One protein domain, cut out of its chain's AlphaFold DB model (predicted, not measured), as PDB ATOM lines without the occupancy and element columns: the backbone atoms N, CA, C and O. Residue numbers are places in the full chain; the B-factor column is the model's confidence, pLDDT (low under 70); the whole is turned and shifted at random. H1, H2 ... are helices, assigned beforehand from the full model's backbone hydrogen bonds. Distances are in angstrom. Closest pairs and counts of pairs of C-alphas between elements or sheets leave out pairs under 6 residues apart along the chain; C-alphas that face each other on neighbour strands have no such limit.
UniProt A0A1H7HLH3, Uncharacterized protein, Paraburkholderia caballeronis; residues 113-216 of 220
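Overview. This is residues 113 to 216 of the 220 residues of an uncharacterized protein of Paraburkholderia caballeronis (UniProt A0A1H7HLH3). Long helix H2 is a shaft with a small head at its last part, where H3 and H5 pack on it and H4 on H3; short H1 turns off at its first end. The printed part has 104 residues with five named helices, H1 to H5 in order: all helix. It is only just extended, close to loose, with radius of gyration of the C-alphas 19.8 A, spanning 60 by 29 by 21 A.

Along the chain. Find C-alpha 113 at (-8.328, 113.450, 2.387), where H1, residues 113 to 120, begins, 10.6 A long. H2, residues 126 to 161, runs 52.7 A. Next come H3, residues 168 to 177, 14.2 A; H4, residues 180 to 186, 9.9 A; and H5, residues 192 to 203, 16.6 A, ending at (-51.366, 105.556, 2.009).

Arrangement. H1 touches H2, the hub, only at the corner, C-alphas 119 and 126 being closest, 4.9 A. H2, with residues 151 to 158 alone, forms a hairpin with H3 at a shallow tilt of 2 degrees; closest C-alphas 151 and 175, 6.6 A. H3 and H4 form another; closest C-alphas 171 and 183, 4.7 A. H5 touches H2's residues 150 to 161 alone; closest C-alphas 154 and 201, 5.6 A. Every helix has each O i to N i+4 pair within hydrogen-bond range.

Size, cuts and confidence. The farthest C-alphas, 113 and 191, are 60.6 A apart. The printed part has no cut and no long link. Residues 208 to 216 are under pLDDT 70.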
ATOM      1  N   PRO A 113      -8.904 112.540   3.385       90.25
ATOM      2  CA  PRO A 113      -8.328 113.450   2.387       90.25
ATOM      3  C   PRO A 113      -9.106 113.478   1.065       90.25
ATOM      4  O   PRO A 113      -9.541 114.537   0.629       90.25
ATOM      5  N   ARG A 114      -9.459 112.300   0.531       92.38
ATOM      6  CA  ARG A 114     -10.287 112.167  -0.683       92.38
ATOM      7  C   ARG A 114     -11.643 112.887  -0.618       92.38
ATOM      8  O   ARG A 114     -12.171 113.299  -1.644       92.38
ATOM      9  N   HIS A 115     -12.243 113.006   0.569       91.94
ATOM     10  CA  HIS A 115     -13.522 113.697   0.743       91.94
ATOM     11  C   HIS A 115     -13.316 115.210   0.754       91.94
ATOM     12  O   HIS A 115     -14.154 115.932   0.224       91.94
ATOM     13  N   TRP A 116     -12.202 115.688   1.313       92.31
ATOM     14  CA  TRP A 116     -11.820 117.095   1.230       92.31
ATOM     15  C   TRP A 116     -11.516 117.517  -0.201       92.31
ATOM     16  O   TRP A 116     -12.030 118.546  -0.635       92.31
ATOM     17  N   ASP A 117     -10.773 116.693  -0.944       91.88
ATOM     18  CA  ASP A 117     -10.483 116.934  -2.359       91.88
ATOM     19  C   ASP A 117     -11.782 117.055  -3.164       91.88
ATOM     20  O   ASP A 117     -11.975 118.008  -3.918       91.88
ATOM     21  N   TRP A 118     -12.728 116.139  -2.934       93.94
ATOM     22  CA  TRP A 118     -14.039 116.190  -3.574       93.94
ATOM     23  C   TRP A 118     -14.864 117.417  -3.155       93.94
ATOM     24  O   TRP A 118     -15.460 118.065  -4.014       93.94
ATOM     25  N   LEU A 119     -14.885 117.767  -1.861       92.81
ATOM     26  CA  LEU A 119     -15.598 118.940  -1.331       92.81
ATOM     27  C   LEU A 119     -15.048 120.262  -1.881       92.81
ATOM     28  O   LEU A 119     -15.819 121.197  -2.101       92.81
ATOM     29  N   ALA A 120     -13.735 120.344  -2.109       87.69
ATOM     30  CA  ALA A 120     -13.071 121.517  -2.671       87.69
ATOM     31  C   ALA A 120     -13.454 121.764  -4.140       87.69
ATOM     32  O   ALA A 120     -13.466 122.910  -4.586       87.69
ATOM     33  N   MET A 121     -13.820 120.710  -4.874       90.25
ATOM     34  CA  MET A 121     -14.279 120.800  -6.266       90.25
ATOM     35  C   MET A 121     -15.748 121.235  -6.398       90.25
ATOM     36  O   MET A 121     -16.210 121.487  -7.510       90.25
ATOM     37  N   GLN A 122     -16.504 121.327  -5.296       92.12
ATOM     38  CA  GLN A 122     -17.937 121.612  -5.360       92.12
ATOM     39  C   GLN A 122     -18.248 123.112  -5.510       92.12
ATOM     40  O   GLN A 122     -17.667 123.954  -4.812       92.12
ATOM     41  N   PRO A 123     -19.235 123.478  -6.347       78.62
ATOM     42  CA  PRO A 123     -19.658 124.863  -6.511       78.62
ATOM     43  C   PRO A 123     -20.299 125.398  -5.220       78.62
ATOM     44  O   PRO A 123     -21.251 124.827  -4.689       78.62
ATOM     45  N   GLY A 124     -19.788 126.526  -4.715       81.31
ATOM     46  CA  GLY A 124     -20.249 127.134  -3.456       81.31
ATOM     47  C   GLY A 124     -19.493 126.671  -2.202       81.31
ATOM     48  O   GLY A 124     -19.809 127.131  -1.105       81.31
ATOM     49  N   GLY A 125     -18.471 125.822  -2.362       88.25
ATOM     50  CA  GLY A 125     -17.527 125.442  -1.313       88.25
ATOM     51  C   GLY A 125     -17.994 124.304  -0.401       88.25
ATOM     52  O   GLY A 125     -19.152 123.868  -0.417       88.25
ATOM     53  N   ALA A 126     -17.067 123.832   0.435       88.50
ATOM     54  CA  ALA A 126     -17.266 122.666   1.293       88.50
ATOM     55  C   ALA A 126     -18.477 122.819   2.233       88.50
ATOM     56  O   ALA A 126     -19.312 121.922   2.316       88.50
ATOM     57  N   SER A 127     -18.631 123.974   2.890       85.38
ATOM     58  CA  SER A 127     -19.689 124.191   3.888       85.38
ATOM     59  C   SER A 127     -21.107 124.159   3.309       85.38
ATOM     60  O   SER A 127     -22.028 123.683   3.972       85.38
ATOM     61  N   VAL A 128     -21.313 124.658   2.082       87.19
ATOM     62  CA  VAL A 128     -22.633 124.622   1.423       87.19
ATOM     63  C   VAL A 128     -22.974 123.198   0.997       87.19
ATOM     64  O   VAL A 128     -24.101 122.750   1.201       87.19
ATOM     65  N   THR A 129     -21.993 122.474   0.461       91.25
ATOM     66  CA  THR A 129     -22.162 121.074   0.060       91.25
ATOM     67  C   THR A 129     -22.464 120.186   1.260       91.25
ATOM     68  O   THR A 129     -23.426 119.427   1.225       91.25
ATOM     69  N   LEU A 130     -21.702 120.325   2.350       90.56
ATOM     70  CA  LEU A 130     -21.941 119.578   3.585       90.56
ATOM     71  C   LEU A 130     -23.343 119.835   4.138       90.56
ATOM     72  O   LEU A 130     -24.013 118.887   4.528       90.56
ATOM     73  N   ARG A 131     -23.825 121.085   4.109       88.81
ATOM     74  CA  ARG A 131     -25.199 121.388   4.526       88.81
ATOM     75  C   ARG A 131     -26.221 120.658   3.661       88.81
ATOM     76  O   ARG A 131     -27.080 119.993   4.210       88.81
ATOM     77  N   ARG A 132     -26.090 120.712   2.333       89.06
ATOM     78  CA  ARG A 132     -27.001 120.004   1.416       89.06
ATOM     79  C   ARG A 132     -26.988 118.491   1.627       89.06
ATOM     80  O   ARG A 132     -28.039 117.869   1.562       89.06
ATOM     81  N   LEU A 133     -25.817 117.906   1.884       91.56
ATOM     82  CA  LEU A 133     -25.692 116.480   2.185       91.56
ATOM     83  C   LEU A 133     -26.362 116.120   3.514       91.56
ATOM     84  O   LEU A 133     -27.066 115.118   3.578       91.56
ATOM     85  N   VAL A 134     -26.176 116.939   4.553       90.44
ATOM     86  CA  VAL A 134     -26.841 116.755   5.851       90.44
ATOM     87  C   VAL A 134     -28.350 116.925   5.712       90.44
ATOM     88  O   VAL A 134     -29.091 116.074   6.188       90.44
ATOM     89  N   ASP A 135     -28.807 117.978   5.038       88.75
ATOM     90  CA  ASP A 135     -30.228 118.233   4.806       88.75
ATOM     91  C   ASP A 135     -30.857 117.071   4.026       88.75
ATOM     92  O   ASP A 135     -31.872 116.532   4.453       88.75
ATOM     93  N   GLY A 136     -30.205 116.598   2.958       89.25
ATOM     94  CA  GLY A 136     -30.660 115.435   2.195       89.25
ATOM     95  C   GLY A 136     -30.671 114.136   3.007       89.25
ATOM     96  O   GLY A 136     -31.620 113.362   2.910       89.25
ATOM     97  N   ALA A 137     -29.661 113.892   3.846       87.56
ATOM     98  CA  ALA A 137     -29.638 112.723   4.724       87.56
ATOM     99  C   ALA A 137     -30.770 112.769   5.764       87.56
ATOM    100  O   ALA A 137     -31.455 111.766   5.962       87.56
ATOM    101  N   ARG A 138     -31.008 113.940   6.371       82.81
ATOM    102  CA  ARG A 138     -32.111 114.160   7.318       82.81
ATOM    103  C   ARG A 138     -33.470 113.994   6.651       82.81
ATOM    104  O   ARG A 138     -34.352 113.386   7.238       82.81
ATOM    105  N   GLU A 139     -33.642 114.495   5.432       84.75
ATOM    106  CA  GLU A 139     -34.869 114.324   4.645       84.75
ATOM    107  C   GLU A 139     -35.201 112.834   4.454       84.75
ATOM    108  O   GLU A 139     -36.326 112.407   4.707       84.75
ATOM    109  N   VAL A 140     -34.203 112.029   4.065       84.81
ATOM    110  CA  VAL A 140     -34.355 110.580   3.859       84.81
ATOM    111  C   VAL A 140     -34.651 109.849   5.168       84.81
ATOM    112  O   VAL A 140     -35.495 108.953   5.185       84.81
ATOM    113  N   GLU A 141     -33.970 110.199   6.259       83.31
ATOM    114  CA  GLU A 141     -34.224 109.618   7.581       83.31
ATOM    115  C   GLU A 141     -35.642 109.944   8.063       83.31
ATOM    116  O   GLU A 141     -36.404 109.029   8.365       83.31
ATOM    117  N   ASN A 142     -36.048 111.212   7.981       85.12
ATOM    118  CA  ASN A 142     -37.405 111.646   8.306       85.12
ATOM    119  C   ASN A 142     -38.453 110.923   7.445       85.12
ATOM    120  O   ASN A 142     -39.505 110.543   7.946       85.12
ATOM    121  N   ALA A 143     -38.195 110.719   6.148       83.88
ATOM    122  CA  ALA A 143     -39.106 109.984   5.272       83.88
ATOM    123  C   ALA A 143     -39.255 108.514   5.703       83.88
ATOM    124  O   ALA A 143     -40.372 108.002   5.760       83.88
ATOM    125  N   LYS A 144     -38.153 107.851   6.074       86.12
ATOM    126  CA  LYS A 144     -38.186 106.486   6.625       86.12
ATOM    127  C   LYS A 144     -38.933 106.423   7.954       86.12
ATOM    128  O   LYS A 144     -39.709 105.495   8.167       86.12
ATOM    129  N   GLU A 145     -38.724 107.400   8.832       87.62
ATOM    130  CA  GLU A 145     -39.452 107.507  10.098       87.62
ATOM    131  C   GLU A 145     -40.955 107.709   9.873       87.62
ATOM    132  O   GLU A 145     -41.751 107.036  10.525       87.62
ATOM    133  N   ARG A 146     -41.353 108.551   8.905       86.69
ATOM    134  CA  ARG A 146     -42.764 108.729   8.518       86.69
ATOM    135  C   ARG A 146     -43.392 107.430   8.021       86.69
ATOM    136  O   ARG A 146     -44.466 107.067   8.491       86.69
ATOM    137  N   VAL A 147     -42.712 106.706   7.128       90.94
ATOM    138  CA  VAL A 147     -43.186 105.403   6.629       90.94
ATOM    139  C   VAL A 147     -43.349 104.411   7.780       90.94
ATOM    140  O   VAL A 147     -44.392 103.773   7.898       90.94
ATOM    141  N   LYS A 148     -42.357 104.317   8.672       90.88
ATOM    142  CA  LYS A 148     -42.417 103.424   9.835       90.88
ATOM    143  C   LYS A 148     -43.574 103.778  10.772       90.88
ATOM    144  O   LYS A 148     -44.276 102.880  11.231       90.88
ATOM    145  N   ALA A 149     -43.790 105.066  11.035       89.38
ATOM    146  CA  ALA A 149     -44.907 105.536  11.850       89.38
ATOM    147  C   ALA A 149     -46.258 105.179  11.207       89.38
ATOM    148  O   ALA A 149     -47.145 104.674  11.892       89.38
ATOM    149  N   ALA A 150     -46.397 105.360   9.890       90.38
ATOM    150  CA  ALA A 150     -47.600 104.973   9.160       90.38
ATOM    151  C   ALA A 150     -47.843 103.453   9.199       90.38
ATOM    152  O   ALA A 150     -48.959 103.017   9.474       90.38
ATOM    153  N   GLN A 151     -46.801 102.636   9.006       93.94
ATOM    154  CA  GLN A 151     -46.892 101.177   9.144       93.94
ATOM    155  C   GLN A 151     -47.350 100.766  10.549       93.94
ATOM    156  O   GLN A 151     -48.207  99.895  10.687       93.94
ATOM    157  N   GLU A 152     -46.819 101.399  11.599       94.38
ATOM    158  CA  GLU A 152     -47.234 101.125  12.977       94.38
ATOM    159  C   GLU A 152     -48.700 101.511  13.226       94.38
ATOM    160  O   GLU A 152     -49.438 100.746  13.850       94.38
ATOM    161  N   THR A 153     -49.141 102.658  12.699       93.62
ATOM    162  CA  THR A 153     -50.541 103.103  12.750       93.62
ATOM    163  C   THR A 153     -51.475 102.075  12.094       93.62
ATOM    164  O   THR A 153     -52.445 101.639  12.716       93.62
ATOM    165  N   VAL A 154     -51.168 101.615  10.875       94.56
ATOM    166  CA  VAL A 154     -51.980 100.601  10.172       94.56
ATOM    167  C   VAL A 154     -51.987  99.274  10.926       94.56
ATOM    168  O   VAL A 154     -53.046  98.680  11.119       94.56
ATOM    169  N   HIS A 155     -50.822  98.812  11.386       94.69
ATOM    170  CA  HIS A 155     -50.715  97.565  12.138       94.69
ATOM    171  C   HIS A 155     -51.552  97.627  13.422       94.69
ATOM    172  O   HIS A 155     -52.312  96.700  13.696       94.69
ATOM    173  N   ARG A 156     -51.500  98.730  14.177       94.62
ATOM    174  CA  ARG A 156     -52.312  98.918  15.389       94.62
ATOM    175  C   ARG A 156     -53.809  98.788  15.107       94.62
ATOM    176  O   ARG A 156     -54.506  98.093  15.846       94.62
ATOM    177  N   PHE A 157     -54.285  99.405  14.028       94.38
ATOM    178  CA  PHE A 157     -55.669  99.262  13.578       94.38
ATOM    179  C   PHE A 157     -56.007  97.809  13.208       94.38
ATOM    180  O   PHE A 157     -56.985  97.248  13.703       94.38
ATOM    181  N   MET A 158     -55.180  97.182  12.368       94.31
ATOM    182  CA  MET A 158     -55.405  95.813  11.904       94.31
ATOM    183  C   MET A 158     -55.390  94.804  13.053       94.31
ATOM    184  O   MET A 158     -56.199  93.884  13.066       94.31
ATOM    185  N   LEU A 159     -54.517  94.981  14.045       93.88
ATOM    186  CA  LEU A 159     -54.472  94.120  15.225       93.88
ATOM    187  C   LEU A 159     -55.778  94.190  16.031       93.88
ATOM    188  O   LEU A 159     -56.207  93.186  16.592       93.88
ATOM    189  N   ALA A 160     -56.423  95.359  16.076       91.56
ATOM    190  CA  ALA A 160     -57.660  95.557  16.823       91.56
ATOM    191  C   ALA A 160     -58.909  95.016  16.105       91.56
ATOM    192  O   ALA A 160     -59.858  94.611  16.776       91.56
ATOM    193  N   LEU A 161     -58.940  95.043  14.765       91.19
ATOM    194  CA  LEU A 161     -60.165  94.783  13.991       91.19
ATOM    195  C   LEU A 161     -60.062  93.718  12.902       91.19
ATOM    196  O   LEU A 161     -61.090  93.188  12.485       91.19
ATOM    197  N   ALA A 162     -58.856  93.419  12.432       91.12
ATOM    198  CA  ALA A 162     -58.628  92.544  11.289       91.12
ATOM    199  C   ALA A 162     -57.935  91.225  11.648       91.12
ATOM    200  O   ALA A 162     -57.745  90.410  10.756       91.12
ATOM    201  N   LEU A 163     -57.579  90.994  12.918       91.75
ATOM    202  CA  LEU A 163     -56.827  89.806  13.344       91.75
ATOM    203  C   LEU A 163     -57.496  88.484  12.927       91.75
ATOM    204  O   LEU A 163     -56.818  87.562  12.493       91.75
ATOM    205  N   GLU A 164     -58.826  88.423  13.013       92.00
ATOM    206  CA  GLU A 164     -59.636  87.247  12.657       92.00
ATOM    207  C   GLU A 164     -60.146  87.286  11.200       92.00
ATOM    208  O   GLU A 164     -60.966  86.459  10.800       92.00
ATOM    209  N   LEU A 165     -59.727  88.275  10.399       92.94
ATOM    210  CA  LEU A 165     -60.152  88.409   9.006       92.94
ATOM    211  C   LEU A 165     -59.220  87.632   8.061       92.94
ATOM    212  O   LEU A 165     -58.009  87.558   8.295       92.94
ATOM    213  N   PRO A 166     -59.754  87.079   6.956       94.38
ATOM    214  CA  PRO A 166     -58.942  86.370   5.972       94.38
ATOM    215  C   PRO A 166     -57.868  87.290   5.384       94.38
ATOM    216  O   PRO A 166     -58.104  88.477   5.167       94.38
ATOM    217  N   GLY A 167     -56.671  86.755   5.137       93.50
ATOM    218  CA  GLY A 167     -55.575  87.518   4.530       93.50
ATOM    219  C   GLY A 167     -54.871  88.515   5.462       93.50
ATOM    220  O   GLY A 167     -54.023  89.267   4.987       93.50
ATOM    221  N   TYR A 168     -55.157  88.522   6.774       94.81
ATOM    222  CA  TYR A 168     -54.486  89.392   7.755       94.81
ATOM    223  C   TYR A 168     -52.952  89.323   7.680       94.81
ATOM    224  O   TYR A 168     -52.288  90.357   7.591       94.81
ATOM    225  N   GLU A 169     -52.379  88.117   7.676       95.88
ATOM    226  CA  GLU A 169     -50.922  87.937   7.654       95.88
ATOM    227  C   GLU A 169     -50.292  88.411   6.342       95.88
ATOM    228  O   GLU A 169     -49.227  89.033   6.345       95.88
ATOM    229  N   ASP A 170     -50.957  88.144   5.217       96.38
ATOM    230  CA  ASP A 170     -50.497  88.569   3.897       96.38
ATOM    231  C   ASP A 170     -50.571  90.091   3.754       96.38
ATOM    232  O   ASP A 170     -49.630  90.705   3.247       96.38
ATOM    233  N   ALA A 171     -51.626  90.714   4.287       96.38
ATOM    234  CA  ALA A 171     -51.750  92.163   4.368       96.38
ATOM    235  C   ALA A 171     -50.644  92.764   5.252       96.38
ATOM    236  O   ALA A 171     -49.996  93.731   4.854       96.38
ATOM    237  N   LEU A 172     -50.351  92.169   6.413       96.00
ATOM    238  CA  LEU A 172     -49.279  92.646   7.289       96.00
ATOM    239  C   LEU A 172     -47.905  92.537   6.610       96.00
ATOM    240  O   LEU A 172     -47.097  93.466   6.672       96.00
ATOM    241  N   ARG A 173     -47.649  91.426   5.908       96.94
ATOM    242  CA  ARG A 173     -46.411  91.221   5.147       96.94
ATOM    243  C   ARG A 173     -46.270  92.245   4.021       96.94
ATOM    244  O   ARG A 173     -45.204  92.845   3.887       96.94
ATOM    245  N   ALA A 174     -47.335  92.481   3.258       96.56
ATOM    246  CA  ALA A 174     -47.352  93.458   2.172       96.56
ATOM    247  C   ALA A 174     -47.156  94.900   2.677       96.56
ATOM    248  O   ALA A 174     -46.413  95.667   2.067       96.56
ATOM    249  N   LEU A 175     -47.752  95.256   3.823       95.88
ATOM    250  CA  LEU A 175     -47.585  96.564   4.463       95.88
ATOM    251  C   LEU A 175     -46.113  96.857   4.790       95.88
ATOM    252  O   LEU A 175     -45.598  97.921   4.443       95.88
ATOM    253  N   TYR A 176     -45.424  95.913   5.440       94.44
ATOM    254  CA  TYR A 176     -44.013  96.085   5.799       94.44
ATOM    255  C   TYR A 176     -43.069  95.997   4.595       94.44
ATOM    256  O   TYR A 176     -42.016  96.635   4.604       94.44
ATOM    257  N   ALA A 177     -43.453  95.258   3.551       94.38
ATOM    258  CA  ALA A 177     -42.732  95.212   2.281       94.38
ATOM    259  C   ALA A 177     -42.947  96.463   1.404       94.38
ATOM    260  O   ALA A 177     -42.216  96.650   0.435       94.38
ATOM    261  N   GLY A 178     -43.923  97.321   1.729       93.12
ATOM    262  CA  GLY A 178     -44.268  98.489   0.914       93.12
ATOM    263  C   GLY A 178     -45.031  98.142  -0.372       93.12
ATOM    264  O   GLY A 178     -45.021  98.918  -1.323       93.12
ATOM    265  N   GLU A 179     -45.682  96.977  -0.433       94.75
ATOM    266  CA  GLU A 179     -46.332  96.449  -1.638       94.75
ATOM    267  C   GLU A 179     -47.843  96.746  -1.645       94.75
ATOM    268  O   GLU A 179     -48.660  95.894  -1.288       94.75
ATOM    269  N   ARG A 180     -48.224  97.951  -2.093       93.69
ATOM    270  CA  ARG A 180     -49.625  98.420  -2.134       93.69
ATOM    271  C   ARG A 180     -50.586  97.433  -2.802       93.69
ATOM    272  O   ARG A 180     -51.611  97.093  -2.226       93.69
ATOM    273  N   GLU A 181     -50.263  96.958  -4.001       94.44
ATOM    274  CA  GLU A 181     -51.166  96.079  -4.759       94.44
ATOM    275  C   GLU A 181     -51.419  94.752  -4.033       94.44
ATOM    276  O   GLU A 181     -52.546  94.256  -4.006       94.44
ATOM    277  N   ARG A 182     -50.383  94.193  -3.392       95.44
ATOM    278  CA  ARG A 182     -50.524  92.969  -2.592       95.44
ATOM    279  C   ARG A 182     -51.310  93.225  -1.312       95.44
ATOM    280  O   ARG A 182     -52.106  92.375  -0.926       95.44
ATOM    281  N   PHE A 183     -51.134  94.390  -0.693       96.81
ATOM    282  CA  PHE A 183     -51.930  94.811   0.458       96.81
ATOM    283  C   PHE A 183     -53.419  94.914   0.096       96.81
ATOM    284  O   PHE A 183     -54.265  94.361   0.799       96.81
ATOM    285  N   ASP A 184     -53.736  95.551  -1.032       95.31
ATOM    286  CA  ASP A 184     -55.107  95.723  -1.520       95.31
ATOM    287  C   ASP A 184     -55.763  94.397  -1.922       95.31
ATOM    288  O   ASP A 184     -56.961  94.206  -1.698       95.31
ATOM    289  N   ALA A 185     -54.994  93.464  -2.487       96.19
ATOM    290  CA  ALA A 185     -55.473  92.120  -2.786       96.19
ATOM    291  C   ALA A 185     -55.748  91.315  -1.504       96.19
ATOM    292  O   ALA A 185     -56.806  90.702  -1.383       96.19
ATOM    293  N   ALA A 186     -54.835  91.359  -0.530       95.81
ATOM    294  CA  ALA A 186     -54.955  90.610   0.721       95.81
ATOM    295  C   ALA A 186     -56.139  91.068   1.592       95.81
ATOM    296  O   ALA A 186     -56.724  90.259   2.306       95.81
ATOM    297  N   ASN A 187     -56.526  92.347   1.513       95.12
ATOM    298  CA  ASN A 187     -57.668  92.895   2.251       95.12
ATOM    299  C   ASN A 187     -58.983  92.940   1.448       95.12
ATOM    300  O   ASN A 187     -59.969  93.512   1.916       95.12
ATOM    301  N   ALA A 188     -59.031  92.363   0.241       94.69
ATOM    302  CA  ALA A 188     -60.169  92.513  -0.668       94.69
ATOM    303  C   ALA A 188     -61.500  92.003  -0.082       94.69
ATOM    304  O   ALA A 188     -62.537  92.642  -0.295       94.69
ATOM    305  N   GLU A 189     -61.449  90.903   0.676       93.94
ATOM    306  CA  GLU A 189     -62.603  90.237   1.304       93.94
ATOM    307  C   GLU A 189     -63.014  90.846   2.652       93.94
ATOM    308  O   GLU A 189     -63.995  90.416   3.262       93.94
ATOM    309  N   TRP A 190     -62.284  91.849   3.147       95.31
ATOM    310  CA  TRP A 190     -62.634  92.485   4.411       95.31
ATOM    311  C   TRP A 190     -63.928  93.293   4.284       95.31
ATOM    312  O   TRP A 190     -64.221  93.846   3.217       95.31
ATOM    313  N   PRO A 191     -64.681  93.450   5.389       94.94
ATOM    314  CA  PRO A 191     -65.806  94.371   5.439       94.94
ATOM    315  C   PRO A 191     -65.392  95.760   4.946       94.94
ATOM    316  O   PRO A 191     -64.367  96.291   5.378       94.94
ATOM    317  N   HIS A 192     -66.203  96.350   4.061       91.56
ATOM    318  CA  HIS A 192     -65.870  97.579   3.329       91.56
ATOM    319  C   HIS A 192     -65.285  98.683   4.221       91.56
ATOM    320  O   HIS A 192     -64.224  99.215   3.915       91.56
ATOM    321  N   GLY A 193     -65.903  98.954   5.376       90.44
ATOM    322  CA  GLY A 193     -65.414  99.975   6.305       90.44
ATOM    323  C   GLY A 193     -64.020  99.694   6.880       90.44
ATOM    324  O   GLY A 193     -63.234 100.621   7.035       90.44
ATOM    325  N   VAL A 194     -63.691  98.431   7.180       93.19
ATOM    326  CA  VAL A 194     -62.361  98.043   7.692       93.19
ATOM    327  C   VAL A 194     -61.326  98.135   6.579       93.19
ATOM    328  O   VAL A 194     -60.242  98.677   6.782       93.19
ATOM    329  N   ARG A 195     -61.677  97.631   5.393       94.81
ATOM    330  CA  ARG A 195     -60.817  97.644   4.211       94.81
ATOM    331  C   ARG A 195     -60.436  99.061   3.804       94.81
ATOM    332  O   ARG A 195     -59.257  99.362   3.650       94.81
ATOM    333  N   ASP A 196     -61.430  99.923   3.636       92.81
ATOM    334  CA  ASP A 196     -61.221 101.265   3.105       92.81
ATOM    335  C   ASP A 196     -60.427 102.121   4.105       92.81
ATOM    336  O   ASP A 196     -59.489 102.812   3.711       92.81
ATOM    337  N   TYR A 197     -60.702 101.975   5.407       92.31
ATOM    338  CA  TYR A 197     -59.933 102.643   6.459       92.31
ATOM    339  C   TYR A 197     -58.483 102.135   6.546       92.31
ATOM    340  O   TYR A 197     -57.557 102.937   6.655       92.31
ATOM    341  N   ALA A 198     -58.247 100.824   6.424       93.12
ATOM    342  CA  ALA A 198     -56.888 100.273   6.393       93.12
ATOM    343  C   ALA A 198     -56.071 100.811   5.207       93.12
ATOM    344  O   ALA A 198     -54.903 101.162   5.368       93.12
ATOM    345  N   ARG A 199     -56.685 100.893   4.019       93.50
ATOM    346  CA  ARG A 199     -56.046 101.407   2.795       93.50
ATOM    347  C   ARG A 199     -55.702 102.886   2.890       93.50
ATOM    348  O   ARG A 199     -54.655 103.298   2.391       93.50
ATOM    349  N   GLU A 200     -56.558 103.668   3.536       90.38
ATOM    350  CA  GLU A 200     -56.308 105.084   3.781       90.38
ATOM    351  C   GLU A 200     -55.133 105.292   4.738       90.38
ATOM    352  O   GLU A 200     -54.195 106.013   4.401       90.38
ATOM    353  N   LEU A 201     -55.125 104.600   5.883       90.56
ATOM    354  CA  LEU A 201     -54.007 104.666   6.826       90.56
ATOM    355  C   LEU A 201     -52.688 104.216   6.175       90.56
ATOM    356  O   LEU A 201     -51.627 104.777   6.451       90.56
ATOM    357  N   ALA A 202     -52.751 103.225   5.281       92.25
ATOM    358  CA  ALA A 202     -51.583 102.701   4.587       92.25
ATOM    359  C   ALA A 202     -51.057 103.628   3.485       92.25
ATOM    360  O   ALA A 202     -49.925 103.447   3.038       92.25
ATOM    361  N   ALA A 203     -51.809 104.654   3.067       89.38
ATOM    362  CA  ALA A 203     -51.366 105.556   2.009       89.38
ATOM    363  C   ALA A 203     -50.040 106.256   2.339       89.38
ATOM    364  O   ALA A 203     -49.121 106.256   1.518       89.38
ATOM    365  N   ALA A 204     -49.893 106.726   3.581       85.50
ATOM    366  CA  ALA A 204     -48.655 107.330   4.065       85.50
ATOM    367  C   ALA A 204     -47.489 106.322   4.171       85.50
ATOM    368  O   ALA A 204     -46.329 106.705   4.024       85.50
ATOM    369  N   ALA A 205     -47.773 105.031   4.381       88.94
ATOM    370  CA  ALA A 205     -46.752 103.980   4.422       88.94
ATOM    371  C   ALA A 205     -46.197 103.647   3.027       88.94
ATOM    372  O   ALA A 205     -45.047 103.227   2.908       88.94
ATOM    373  N   PHE A 206     -46.989 103.862   1.975       89.56
ATOM    374  CA  PHE A 206     -46.578 103.644   0.585       89.56
ATOM    375  C   PHE A 206     -46.037 104.910  -0.102       89.56
ATOM    376  O   PHE A 206     -45.596 104.837  -1.245       89.56
ATOM    377  N   GLY A 207     -46.014 106.054   0.595       76.62
ATOM    378  CA  GLY A 207     -45.495 107.324   0.069       76.62
ATOM    379  C   GLY A 207     -46.511 108.162  -0.713       76.62
ATOM    380  O   GLY A 207     -46.126 109.158  -1.321       76.62
ATOM    381  N   ASP A 208     -47.798 107.805  -0.661       66.50
ATOM    382  CA  ASP A 208     -48.882 108.522  -1.334       66.50
ATOM    383  C   ASP A 208     -49.527 109.530  -0.367       66.50
ATOM    384  O   ASP A 208     -50.628 109.329   0.151       66.50
ATOM    385  N   ASP A 209     -48.808 110.621  -0.092       51.44
ATOM    386  CA  ASP A 209     -49.195 111.668   0.873       51.44
ATOM    387  C   ASP A 209     -50.464 112.451   0.444       51.44
ATOM    388  O   ASP A 209     -51.121 113.095   1.260       51.44
ATOM    389  N   GLU A 210     -50.871 112.372  -0.831       42.38
ATOM    390  CA  GLU A 210     -52.053 113.083  -1.360       42.38
ATOM    391  C   GLU A 210     -53.404 112.453  -0.970       42.38
ATOM    392  O   GLU A 210     -54.427 113.141  -0.981       42.38
ATOM    393  N   LEU A 211     -53.443 111.170  -0.591       46.09
ATOM    394  CA  LEU A 211     -54.693 110.469  -0.251       46.09
ATOM    395  C   LEU A 211     -55.046 110.518   1.243       46.09
ATOM    396  O   LEU A 211     -56.209 110.326   1.590       46.09
ATOM    397  N   ALA A 212     -54.081 110.814   2.120       44.91
ATOM    398  CA  ALA A 212     -54.243 110.747   3.576       44.91
ATOM    399  C   ALA A 212     -55.077 111.898   4.183       44.91
ATOM    400  O   ALA A 212     -55.382 111.886   5.374       44.91
ATOM    401  N   MET A 213     -55.432 112.917   3.389       38.50
ATOM    402  CA  MET A 213     -55.992 114.173   3.907       38.50
ATOM    403  C   MET A 213     -57.335 114.576   3.283       38.50
ATOM    404  O   MET A 213     -57.808 115.689   3.515       38.50
ATOM    405  N   SER A 214     -57.973 113.684   2.515       35.19
ATOM    406  CA  SER A 214     -59.293 113.947   1.934       35.19
ATOM    407  C   SER A 214     -60.398 113.339   2.811       35.19
ATOM    408  O   SER A 214     -60.596 112.124   2.776       35.19
ATOM    409  N   PRO A 215     -61.144 114.138   3.602       40.00
ATOM    410  CA  PRO A 215     -62.303 113.634   4.324       40.00
ATOM    411  C   PRO A 215     -63.393 113.282   3.308       40.00
ATOM    412  O   PRO A 215     -64.114 114.161   2.833       40.00
ATOM    413  N   ARG A 216     -63.528 112.000   2.951       46.56
ATOM    414  CA  ARG A 216     -64.745 111.545   2.271       46.56
ATOM    415  C   ARG A 216     -65.866 111.409   3.298       46.56
ATOM    416  O   ARG A 216     -65.631 110.843   4.369       46.56
TER     417      ARG A 216